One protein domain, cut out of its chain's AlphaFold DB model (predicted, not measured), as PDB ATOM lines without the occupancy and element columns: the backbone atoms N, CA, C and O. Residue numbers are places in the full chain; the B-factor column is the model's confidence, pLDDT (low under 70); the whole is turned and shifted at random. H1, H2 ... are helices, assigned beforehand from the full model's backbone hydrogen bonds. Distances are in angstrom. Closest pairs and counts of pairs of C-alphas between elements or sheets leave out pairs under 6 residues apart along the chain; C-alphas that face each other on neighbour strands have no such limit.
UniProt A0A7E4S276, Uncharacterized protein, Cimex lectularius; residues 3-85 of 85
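This is residues 3 to 85 of the 85 residues of an uncharacterized protein of Cimex lectularius (UniProt A0A7E4S276). Look for one long helix, H4, whose first part packs on H2 in a small helical body, while residues 67 to 83 of it stick out as a long arm. In the body H2 and H3 form a hairpin and the short H1 sits near the start of H2; in the long loop from H2 to H3, residues 32 to 37 stick out too. The printed part has 83 residues with four named helices, in the order H1, H2, H3, H4, and no named strand; the class is all helix. The whole is extended, with a radius of gyration of the C-alphas of 19.4 A and spans of 71 by 24 by 24 A.

Begin with H4, residues 55 to 83, which touches H2, residues 9 to 22, with residues 55 to 65 alone. Their closest C-alphas are those of Tyr 12 and Asp 58, 5.2 A apart; they run opposite ways at a shallow tilt of 34 degrees, only just short of steep. With residues 18 to 22 alone, H2 touches H3, residues 41 to 47, and the two are a helical hairpin. Look at the C-alphas of Tyr 22 and Pro 41, their closest, 5.2 A apart; the tilt, opposite ways, is 36 degrees, only just steep. H1, residues 3 to 7, is close to H2 but not clearly touching it: the closest C-alphas, of Thr 5 and Arg 11, are 6.8 A apart. H3 and H4 are apart, and H1 is apart from both. In H1, H2, H3 and H4, every O i to N i+4 pair is within hydrogen-bond range.

Find C-alpha 55 at (303.167, 353.948, 271.849); from there H4 runs 41.9 A to C-alpha 83 at (263.808, 362.280, 283.684). H2 runs 20.0 A from C-alpha 9 at (289.289, 353.889, 269.126), H3 measures 10.0 A and H1 6.6 A.

The C-alphas of Ala 34 and Thr 85, the two farthest apart, are 71.1 A apart. The printed part has no cut; the link from H2 to H3, residues 23 to 40, is long. The pLDDT is under 70 at residues 3 to 7, 24 to 27, 30, 51 to 53 and 85.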
ATOM      1  N   TRP A   3     288.515 360.783 257.862       61.94
ATOM      2  CA  TRP A   3     288.369 361.366 259.202       61.94
ATOM      3  C   TRP A   3     287.777 360.394 260.233       61.94
ATOM      4  O   TRP A   3     288.127 360.448 261.409       61.94
ATOM      5  N   VAL A   4     286.927 359.461 259.794       63.44
ATOM      6  CA  VAL A   4     286.276 358.483 260.684       63.44
ATOM      7  C   VAL A   4     287.291 357.467 261.224       63.44
ATOM      8  O   VAL A   4     287.200 357.044 262.377       63.44
ATOM      9  N   THR A   5     288.309 357.126 260.432       63.88
ATOM     10  CA  THR A   5     289.410 356.255 260.860       63.88
ATOM     11  C   THR A   5     290.377 356.945 261.822       63.88
ATOM     12  O   THR A   5     290.939 356.261 262.668       63.88
ATOM     13  N   TYR A   6     290.536 358.274 261.767       61.50
ATOM     14  CA  TYR A   6     291.361 359.021 262.735       61.50
ATOM     15  C   TYR A   6     290.728 359.131 264.132       61.50
ATOM     16  O   TYR A   6     291.438 359.236 265.128       61.50
ATOM     17  N   ILE A   7     289.396 359.096 264.215       66.62
ATOM     18  CA  ILE A   7     288.648 359.213 265.481       66.62
ATOM     19  C   ILE A   7     288.326 357.836 266.088       66.62
ATOM     20  O   ILE A   7     287.944 357.733 267.253       66.62
ATOM     21  N   SER A   8     288.484 356.753 265.329       76.88
ATOM     22  CA  SER A   8     288.106 355.420 265.799       76.88
ATOM     23  C   SER A   8     289.090 354.883 266.837       76.88
ATOM     24  O   SER A   8     290.230 354.575 266.508       76.88
ATOM     25  N   TYR A   9     288.602 354.643 268.060       80.00
ATOM     26  CA  TYR A   9     289.289 353.889 269.126       80.00
ATOM     27  C   TYR A   9     289.980 352.607 268.621       80.00
ATOM     28  O   TYR A   9     291.046 352.233 269.103       80.00
ATOM     29  N   ILE A  10     289.386 351.944 267.620       82.44
ATOM     30  CA  ILE A  10     289.912 350.714 267.013       82.44
ATOM     31  C   ILE A  10     291.308 350.921 266.412       82.44
ATOM     32  O   ILE A  10     292.126 350.011 266.501       82.44
ATOM     33  N   ARG A  11     291.602 352.097 265.840       84.50
ATOM     34  CA  ARG A  11     292.915 352.400 265.258       84.50
ATOM     35  C   ARG A  11     294.004 352.372 266.329       84.50
ATOM     36  O   ARG A  11     294.915 351.560 266.220       84.50
ATOM     37  N   TYR A  12     293.827 353.150 267.395       84.44
ATOM     38  CA  TYR A  12     294.762 353.208 268.523       84.44
ATOM     39  C   TYR A  12     294.929 351.843 269.210       84.44
ATOM     40  O   TYR A  12     296.031 351.446 269.581       84.44
ATOM     41  N   GLY A  13     293.841 351.071 269.337       85.06
ATOM     42  CA  GLY A  13     293.908 349.705 269.865       85.06
ATOM     43  C   GLY A  13     294.696 348.750 268.961       85.06
ATOM     44  O   GLY A  13     295.462 347.921 269.450       85.06
ATOM     45  N   PHE A  14     294.535 348.866 267.642       85.12
ATOM     46  CA  PHE A  14     295.256 348.045 266.674       85.12
ATOM     47  C   PHE A  14     296.743 348.416 266.598       85.12
ATOM     48  O   PHE A  14     297.583 347.517 266.615       85.12
ATOM     49  N   GLU A  15     297.071 349.710 266.596       85.25
ATOM     50  CA  GLU A  15     298.444 350.233 266.680       85.25
ATOM     51  C   GLU A  15     299.147 349.696 267.940       85.25
ATOM     52  O   GLU A  15     300.199 349.053 267.844       85.25
ATOM     53  N   GLY A  16     298.501 349.797 269.107       83.38
ATOM     54  CA  GLY A  16     299.018 349.249 270.364       83.38
ATOM     55  C   GLY A  16     299.226 347.727 270.345       83.38
ATOM     56  O   GLY A  16     300.266 347.239 270.793       83.38
ATOM     57  N   CYS A  17     298.281 346.957 269.794       84.69
ATOM     58  CA  CYS A  17     298.419 345.502 269.644       84.69
ATOM     59  C   CYS A  17     299.589 345.123 268.726       84.69
ATOM     60  O   CYS A  17     300.350 344.206 269.031       84.69
ATOM     61  N   MET A  18     299.752 345.827 267.607       84.00
ATOM     62  CA  MET A  18     300.809 345.563 266.631       84.00
ATOM     63  C   MET A  18     302.187 345.880 267.209       84.00
ATOM     64  O   MET A  18     303.105 345.073 267.061       84.00
ATOM     65  N   ILE A  19     302.319 346.982 267.950       80.94
ATOM     66  CA  ILE A  19     303.542 347.318 268.687       80.94
ATOM     67  C   ILE A  19     303.817 346.285 269.792       80.94
ATOM     68  O   ILE A  19     304.963 345.880 269.971       80.94
ATOM     69  N   ALA A  20     302.801 345.780 270.495       82.25
ATOM     70  CA  ALA A  20     302.989 344.749 271.521       82.25
ATOM     71  C   ALA A  20     303.427 343.387 270.944       82.25
ATOM     72  O   ALA A  20     304.212 342.666 271.562       82.25
ATOM     73  N   ILE A  21     302.930 343.019 269.758       81.94
ATOM     74  CA  ILE A  21     303.248 341.739 269.104       81.94
ATOM     75  C   ILE A  21     304.580 341.816 268.344       81.94
ATOM     76  O   ILE A  21     305.384 340.881 268.414       81.94
ATOM     77  N   TYR A  22     304.824 342.909 267.621       79.69
ATOM     78  CA  TYR A  22     305.924 343.040 266.661       79.69
ATOM     79  C   TYR A  22     306.993 344.080 267.063       79.69
ATOM     80  O   TYR A  22     308.058 344.126 266.451       79.69
ATOM     81  N   GLY A  23     306.764 344.904 268.086       74.31
ATOM     82  CA  GLY A  23     307.725 345.909 268.557       74.31
ATOM     83  C   GLY A  23     308.858 345.353 269.434       74.31
ATOM     84  O   GLY A  23     308.976 344.150 269.665       74.31
ATOM     85  N   GLY A  24     309.719 346.249 269.931       67.50
ATOM     86  CA  GLY A  24     310.653 345.954 271.030       67.50
ATOM     87  C   GLY A  24     311.824 345.012 270.718       67.50
ATOM     88  O   GLY A  24     312.102 344.119 271.512       67.50
ATOM     89  N   ASN A  25     312.535 345.195 269.594       66.00
ATOM     90  CA  ASN A  25     313.727 344.394 269.232       66.00
ATOM     91  C   ASN A  25     313.489 342.868 269.241       66.00
ATOM     92  O   ASN A  25     314.384 342.072 269.539       66.00
ATOM     93  N   ARG A  26     312.267 342.439 268.913       69.06
ATOM     94  CA  ARG A  26     311.921 341.020 268.886       69.06
ATOM     95  C   ARG A  26     312.729 340.272 267.821       69.06
ATOM     96  O   ARG A  26     313.009 340.798 266.741       69.06
ATOM     97  N   ALA A  27     313.092 339.027 268.134       66.69
ATOM     98  CA  ALA A  27     313.793 338.152 267.202       66.69
ATOM     99  C   ALA A  27     312.987 337.972 265.903       66.69
ATOM    100  O   ALA A  27     311.756 337.950 265.913       66.69
ATOM    101  N   LYS A  28     313.703 337.850 264.779       70.56
ATOM    102  CA  LYS A  28     313.119 337.671 263.442       70.56
ATOM    103  C   LYS A  28     312.165 336.473 263.438       70.56
ATOM    104  O   LYS A  28     312.502 335.426 263.992       70.56
ATOM    105  N   LEU A  29     311.008 336.617 262.793       72.50
ATOM    106  CA  LEU A  29     310.032 335.531 262.694       72.50
ATOM    107  C   LEU A  29     310.637 334.330 261.947       72.50
ATOM    108  O   LEU A  29     311.370 334.496 260.965       72.50
ATOM    109  N   HIS A  30     310.326 333.121 262.419       69.06
ATOM    110  CA  HIS A  30     310.742 331.886 261.760       69.06
ATOM    111  C   HIS A  30     309.929 331.706 260.474       69.06
ATOM    112  O   HIS A  30     308.705 331.618 260.521       69.06
ATOM    113  N   CYS A  31     310.608 331.677 259.328       73.56
ATOM    114  CA  CYS A  31     309.984 331.542 258.015       73.56
ATOM    115  C   CYS A  31     310.449 330.224 257.383       73.56
ATOM    116  O   CYS A  31     311.646 329.951 257.354       73.56
ATOM    117  N   SER A  32     309.495 329.406 256.925       74.19
ATOM    118  CA  SER A  32     309.759 328.076 256.355       74.19
ATOM    119  C   SER A  32     310.181 328.116 254.878       74.19
ATOM    120  O   SER A  32     310.666 327.114 254.364       74.19
ATOM    121  N   GLU A  33     310.006 329.254 254.198       76.62
ATOM    122  CA  GLU A  33     310.377 329.464 252.793       76.62
ATOM    123  C   GLU A  33     311.619 330.356 252.637       76.62
ATOM    124  O   GLU A  33     311.937 331.182 253.497       76.62
ATOM    125  N   ALA A  34     312.305 330.207 251.498       70.50
ATOM    126  CA  ALA A  34     313.523 330.949 251.166       70.50
ATOM    127  C   ALA A  34     313.294 332.464 250.980       70.50
ATOM    128  O   ALA A  34     314.218 333.248 251.205       70.50
ATOM    129  N   TYR A  35     312.079 332.890 250.615       72.25
ATOM    130  CA  TYR A  35     311.714 334.302 250.484       72.25
ATOM    131  C   TYR A  35     310.638 334.685 251.503       72.25
ATOM    132  O   TYR A  35     309.555 334.117 251.526       72.25
ATOM    133  N   CYS A  36     310.932 335.668 252.354       73.75
ATOM    134  CA  CYS A  36     310.019 336.118 253.401       73.75
ATOM    135  C   CYS A  36     310.169 337.629 253.594       73.75
ATOM    136  O   CYS A  36     311.074 338.101 254.283       73.75
ATOM    137  N   HIS A  37     309.284 338.391 252.951       72.44
ATOM    138  CA  HIS A  37     309.322 339.856 252.938       72.44
ATOM    139  C   HIS A  37     309.125 340.461 254.342       72.44
ATOM    140  O   HIS A  37     309.797 341.420 254.716       72.44
ATOM    141  N   PHE A  38     308.283 339.830 255.168       70.31
ATOM    142  CA  PHE A  38     307.955 340.274 256.529       70.31
ATOM    143  C   PHE A  38     308.757 339.556 257.626       70.31
ATOM    144  O   PHE A  38     308.359 339.543 258.788       70.31
ATOM    145  N   LYS A  39     309.915 338.971 257.286       71.00
ATOM    146  CA  LYS A  39     310.800 338.305 258.263       71.00
ATOM    147  C   LYS A  39     311.227 339.242 259.398       71.00
ATOM    148  O   LYS A  39     311.453 338.798 260.526       71.00
ATOM    149  N   SER A  40     311.379 340.531 259.082       71.88
ATOM    150  CA  SER A  40     311.682 341.564 260.064       71.88
ATOM    151  C   SER A  40     310.390 342.234 260.522       71.88
ATOM    152  O   SER A  40     309.748 342.900 259.704       71.88
ATOM    153  N   PRO A  41     310.027 342.136 261.810       73.44
ATOM    154  CA  PRO A  41     308.818 342.776 262.311       73.44
ATOM    155  C   PRO A  41     308.870 344.306 262.148       73.44
ATOM    156  O   PRO A  41     307.862 344.921 261.824       73.44
ATOM    157  N   SER A  42     310.058 344.920 262.207       71.94
ATOM    158  CA  SER A  42     310.247 346.353 261.933       71.94
ATOM    159  C   SER A  42     309.803 346.792 260.532       71.94
ATOM    160  O   SER A  42     309.273 347.887 260.380       71.94
ATOM    161  N   LYS A  43     309.963 345.939 259.510       73.75
ATOM    162  CA  LYS A  43     309.524 346.249 258.138       73.75
ATOM    163  C   LYS A  43     308.012 346.155 257.977       73.75
ATOM    164  O   LYS A  43     307.436 346.885 257.180       73.75
ATOM    165  N   PHE A  44     307.373 345.297 258.763       77.50
ATOM    166  CA  PHE A  44     305.922 345.206 258.810       77.50
ATOM    167  C   PHE A  44     305.298 346.428 259.500       77.50
ATOM    168  O   PHE A  44     304.339 346.987 258.979       77.50
ATOM    169  N   LEU A  45     305.883 346.903 260.607       77.56
ATOM    170  CA  LEU A  45     305.456 348.156 261.248       77.56
ATOM    171  C   LEU A  45     305.665 349.388 260.350       77.56
ATOM    172  O   LEU A  45     304.811 350.269 260.325       77.56
ATOM    173  N   GLU A  46     306.766 349.439 259.594       76.12
ATOM    174  CA  GLU A  46     307.041 350.510 258.621       76.12
ATOM    175  C   GLU A  46     306.025 350.515 257.468       76.12
ATOM    176  O   GLU A  46     305.530 351.572 257.094       76.12
ATOM    177  N   PHE A  47     305.649 349.341 256.951       75.38
ATOM    178  CA  PHE A  47     304.606 349.223 255.926       75.38
ATOM    179  C   PHE A  47     303.230 349.697 256.417       75.38
ATOM    180  O   PHE A  47     302.454 350.261 255.650       75.38
ATOM    181  N   MET A  48     302.934 349.475 257.697       75.31
ATOM    182  CA  MET A  48     301.674 349.878 258.323       75.31
ATOM    183  C   MET A  48     301.647 351.357 258.744       75.31
ATOM    184  O   MET A  48     300.660 351.777 259.343       75.31
ATOM    185  N   ASP A  49     302.694 352.134 258.429       71.50
ATOM    186  CA  ASP A  49     302.848 353.553 258.794       71.50
ATOM    187  C   ASP A  49     302.858 353.799 260.319       71.50
ATOM    188  O   ASP A  49     302.483 354.855 260.818       71.50
ATOM    189  N   MET A  50     303.301 352.797 261.089       71.25
ATOM    190  CA  MET A  50     303.351 352.824 262.561       71.25
ATOM    191  C   MET A  50     304.767 353.068 263.102       71.25
ATOM    192  O   MET A  50     304.999 352.979 264.303       71.25
ATOM    193  N   SER A  51     305.747 353.337 262.234       63.41
ATOM    194  CA  SER A  51     307.163 353.453 262.617       63.41
ATOM    195  C   SER A  51     307.506 354.732 263.388       63.41
ATOM    196  O   SER A  51     308.542 354.766 264.048       63.41
ATOM    197  N   GLY A  52     306.659 355.764 263.314       62.84
ATOM    198  CA  GLY A  52     306.866 357.060 263.972       62.84
ATOM    199  C   GLY A  52     305.841 357.405 265.053       62.84
ATOM    200  O   GLY A  52     305.868 358.521 265.567       62.84
ATOM    201  N   VAL A  53     304.920 356.492 265.376       64.38
ATOM    202  CA  VAL A  53     303.884 356.733 266.386       64.38
ATOM    203  C   VAL A  53     304.394 356.256 267.742       64.38
ATOM    204  O   VAL A  53     304.706 355.081 267.940       64.38
ATOM    205  N   GLU A  54     304.516 357.191 268.681       72.50
ATOM    206  CA  GLU A  54     304.898 356.892 270.057       72.50
ATOM    207  C   GLU A  54     303.786 356.084 270.733       72.50
ATOM    208  O   GLU A  54     302.695 356.602 270.967       72.50
ATOM    209  N   TYR A  55     304.086 354.844 271.127       77.44
ATOM    210  CA  TYR A  55     303.167 353.948 271.849       77.44
ATOM    211  C   TYR A  55     302.428 354.635 273.013       77.44
ATOM    212  O   TYR A  55     301.258 354.366 273.289       77.44
ATOM    213  N   TRP A  56     303.105 355.554 273.702       81.12
ATOM    214  CA  TRP A  56     302.528 356.318 274.806       81.12
ATOM    215  C   TRP A  56     301.355 357.206 274.390       81.12
ATOM    216  O   TRP A  56     300.414 357.361 275.169       81.12
ATOM    217  N   ILE A  57     301.382 357.771 273.182       83.44
ATOM    218  CA  ILE A  57     300.303 358.617 272.663       83.44
ATOM    219  C   ILE A  57     299.038 357.776 272.481       83.44
ATOM    220  O   ILE A  57     297.968 358.188 272.933       83.44
ATOM    221  N   ASP A  58     299.173 356.571 271.924       84.06
ATOM    222  CA  ASP A  58     298.052 355.652 271.718       84.06
ATOM    223  C   ASP A  58     297.431 355.232 273.053       84.06
ATOM    224  O   ASP A  58     296.209 355.251 273.211       84.06
ATOM    225  N   VAL A  59     298.266 354.930 274.055       85.69
ATOM    226  CA  VAL A  59     297.813 354.578 275.411       85.69
ATOM    227  C   VAL A  59     297.053 355.734 276.064       85.69
ATOM    228  O   VAL A  59     295.968 355.527 276.614       85.69
ATOM    229  N   VAL A  60     297.582 356.959 275.995       89.50
ATOM    230  CA  VAL A  60     296.925 358.148 276.563       89.50
ATOM    231  C   VAL A  60     295.594 358.422 275.861       89.50
ATOM    232  O   VAL A  60     294.594 358.685 276.534       89.50
ATOM    233  N   ALA A  61     295.544 358.307 274.532       88.31
ATOM    234  CA  ALA A  61     294.314 358.460 273.760       88.31
ATOM    235  C   ALA A  61     293.258 357.419 274.170       88.31
ATOM    236  O   ALA A  61     292.092 357.763 274.391       88.31
ATOM    237  N   LEU A  62     293.672 356.162 274.346       88.38
ATOM    238  CA  LEU A  62     292.801 355.062 274.754       88.38
ATOM    239  C   LEU A  62     292.200 355.290 276.153       88.38
ATOM    240  O   LEU A  62     290.994 355.117 276.357       88.38
ATOM    241  N   ILE A  63     293.027 355.737 277.104       90.81
ATOM    242  CA  ILE A  63     292.601 356.105 278.462       90.81
ATOM    243  C   ILE A  63     291.625 357.286 278.413       90.81
ATOM    244  O   ILE A  63     290.585 357.252 279.077       90.81
ATOM    245  N   GLY A  64     291.914 358.305 277.599       92.31
ATOM    246  CA  GLY A  64     291.026 359.447 277.387       92.31
ATOM    247  C   GLY A  64     289.644 359.018 276.892       92.31
ATOM    248  O   GLY A  64     288.631 359.393 277.484       92.31
ATOM    249  N   PHE A  65     289.586 358.157 275.873       90.38
ATOM    250  CA  PHE A  65     288.330 357.594 275.368       90.38
ATOM    251  C   PHE A  65     287.569 356.791 276.426       90.38
ATOM    252  O   PHE A  65     286.352 356.932 276.551       90.38
ATOM    253  N   PHE A  66     288.268 355.974 277.216       91.38
ATOM    254  CA  PHE A  66     287.646 355.208 278.293       91.38
ATOM    255  C   PHE A  66     287.003 356.119 279.346       91.38
ATOM    256  O   PHE A  66     285.860 355.890 279.748       91.38
ATOM    257  N   LEU A  67     287.700 357.183 279.758       94.81
ATOM    258  CA  LEU A  67     287.163 358.169 280.697       94.81
ATOM    259  C   LEU A  67     285.967 358.920 280.107       94.81
ATOM    260  O   LEU A  67     284.946 359.047 280.782       94.81
ATOM    261  N   LEU A  68     286.044 359.352 278.846       93.12
ATOM    262  CA  LEU A  68     284.934 360.015 278.156       93.12
ATOM    263  C   LEU A  68     283.688 359.127 278.097       93.12
ATOM    264  O   LEU A  68     282.592 359.588 278.414       93.12
ATOM    265  N   LEU A  69     283.844 357.845 277.760       92.00
ATOM    266  CA  LEU A  69     282.738 356.885 277.742       92.00
ATOM    267  C   LEU A  69     282.171 356.642 279.142       92.00
ATOM    268  O   LEU A  69     280.952 356.588 279.302       92.00
ATOM    269  N   ARG A  70     283.020 356.537 280.170       94.19
ATOM    270  CA  ARG A  70     282.583 356.382 281.568       94.19
ATOM    271  C   ARG A  70     281.795 357.595 282.056       94.19
ATOM    272  O   ARG A  70     280.724 357.424 282.635       94.19
ATOM    273  N   VAL A  71     282.296 358.802 281.803       95.81
ATOM    274  CA  VAL A  71     281.629 360.057 282.177       95.81
ATOM    275  C   VAL A  71     280.332 360.230 281.389       95.81
ATOM    276  O   VAL A  71     279.298 360.532 281.982       95.81
ATOM    277  N   GLY A  72     280.353 359.967 280.081       94.56
ATOM    278  CA  GLY A  72     279.171 360.004 279.224       94.56
ATOM    279  C   GLY A  72     278.095 359.017 279.677       94.56
ATOM    280  O   GLY A  72     276.937 359.401 279.821       94.56
ATOM    281  N   ALA A  73     278.470 357.774 279.995       93.50
ATOM    282  CA  ALA A  73     277.554 356.764 280.521       93.50
ATOM    283  C   ALA A  73     276.984 357.157 281.890       93.50
ATOM    284  O   ALA A  73     275.780 357.023 282.116       93.50
ATOM    285  N   TYR A  74     277.817 357.688 282.788       94.56
ATOM    286  CA  TYR A  74     277.363 358.194 284.081       94.56
ATOM    287  C   TYR A  74     276.359 359.340 283.910       94.56
ATOM    288  O   TYR A  74     275.308 359.341 284.550       94.56
ATOM    289  N   PHE A  75     276.639 360.290 283.017       94.31
ATOM    290  CA  PHE A  75     275.752 361.419 282.753       94.31
ATOM    291  C   PHE A  75     274.442 360.979 282.094       94.31
ATOM    292  O   PHE A  75     273.373 361.413 282.520       94.31
ATOM    293  N   ALA A  76     274.501 360.068 281.120       93.12
ATOM    294  CA  ALA A  76     273.325 359.479 280.488       93.12
ATOM    295  C   ALA A  76     272.441 358.745 281.506       93.12
ATOM    296  O   ALA A  76     271.223 358.932 281.512       93.12
ATOM    297  N   LEU A  77     273.049 357.972 282.415       92.12
ATOM    298  CA  LEU A  77     272.333 357.301 283.499       92.12
ATOM    299  C   LEU A  77     271.698 358.320 284.454       92.12
ATOM    300  O   LEU A  77     270.524 358.193 284.793       92.12
ATOM    301  N   LYS A  78     272.435 359.368 284.841       90.56
ATOM    302  CA  LYS A  78     271.934 360.426 285.732       90.56
ATOM    303  C   LYS A  78     270.781 361.216 285.105       90.56
ATOM    304  O   LYS A  78     269.828 361.549 285.804       90.56
ATOM    305  N   LEU A  79     270.854 361.506 283.803       92.25
ATOM    306  CA  LEU A  79     269.788 362.156 283.037       92.25
ATOM    307  C   LEU A  79     268.541 361.279 282.967       92.25
ATOM    308  O   LEU A  79     267.458 361.764 283.271       92.25
ATOM    309  N   LYS A  80     268.692 359.992 282.634       89.62
ATOM    310  CA  LYS A  80     267.598 359.006 282.653       89.62
ATOM    311  C   LYS A  80     266.915 358.940 284.017       89.62
ATOM    312  O   LYS A  80     265.693 358.897 284.075       89.62
ATOM    313  N   LEU A  81     267.696 358.957 285.096       90.44
ATOM    314  CA  LEU A  81     267.180 358.874 286.462       90.44
ATOM    315  C   LEU A  81     266.438 360.157 286.873       90.44
ATOM    316  O   LEU A  81     265.379 360.066 287.479       90.44
ATOM    317  N   LYS A  82     266.935 361.338 286.472       83.25
ATOM    318  CA  LYS A  82     266.240 362.627 286.661       83.25
ATOM    319  C   LYS A  82     264.996 362.807 285.788       83.25
ATOM    320  O   LYS A  82     264.112 363.543 286.187       83.25
ATOM    321  N   LEU A  83     264.957 362.213 284.595       85.00
ATOM    322  CA  LEU A  83     263.808 362.280 283.684       85.00
ATOM    323  C   LEU A  83     262.679 361.312 284.072       85.00
ATOM    324  O   LEU A  83     261.560 361.491 283.611       85.00
ATOM    325  N   ASN A  84     262.974 360.279 284.870       70.38
ATOM    326  CA  ASN A  84     262.016 359.263 285.322       70.38
ATOM    327  C   ASN A  84     261.550 359.482 286.781       70.38
ATOM    328  O   ASN A  84     261.094 358.542 287.429       70.38
ATOM    329  N   THR A  85     261.721 360.692 287.319       56.09
ATOM    330  CA  THR A  85     261.114 361.191 288.568       56.09
ATOM    331  C   THR A  85     260.335 362.445 288.221       56.09
ATOM    332  O   THR A  85     259.187 362.563 288.694       56.09
TER     333      THR A  85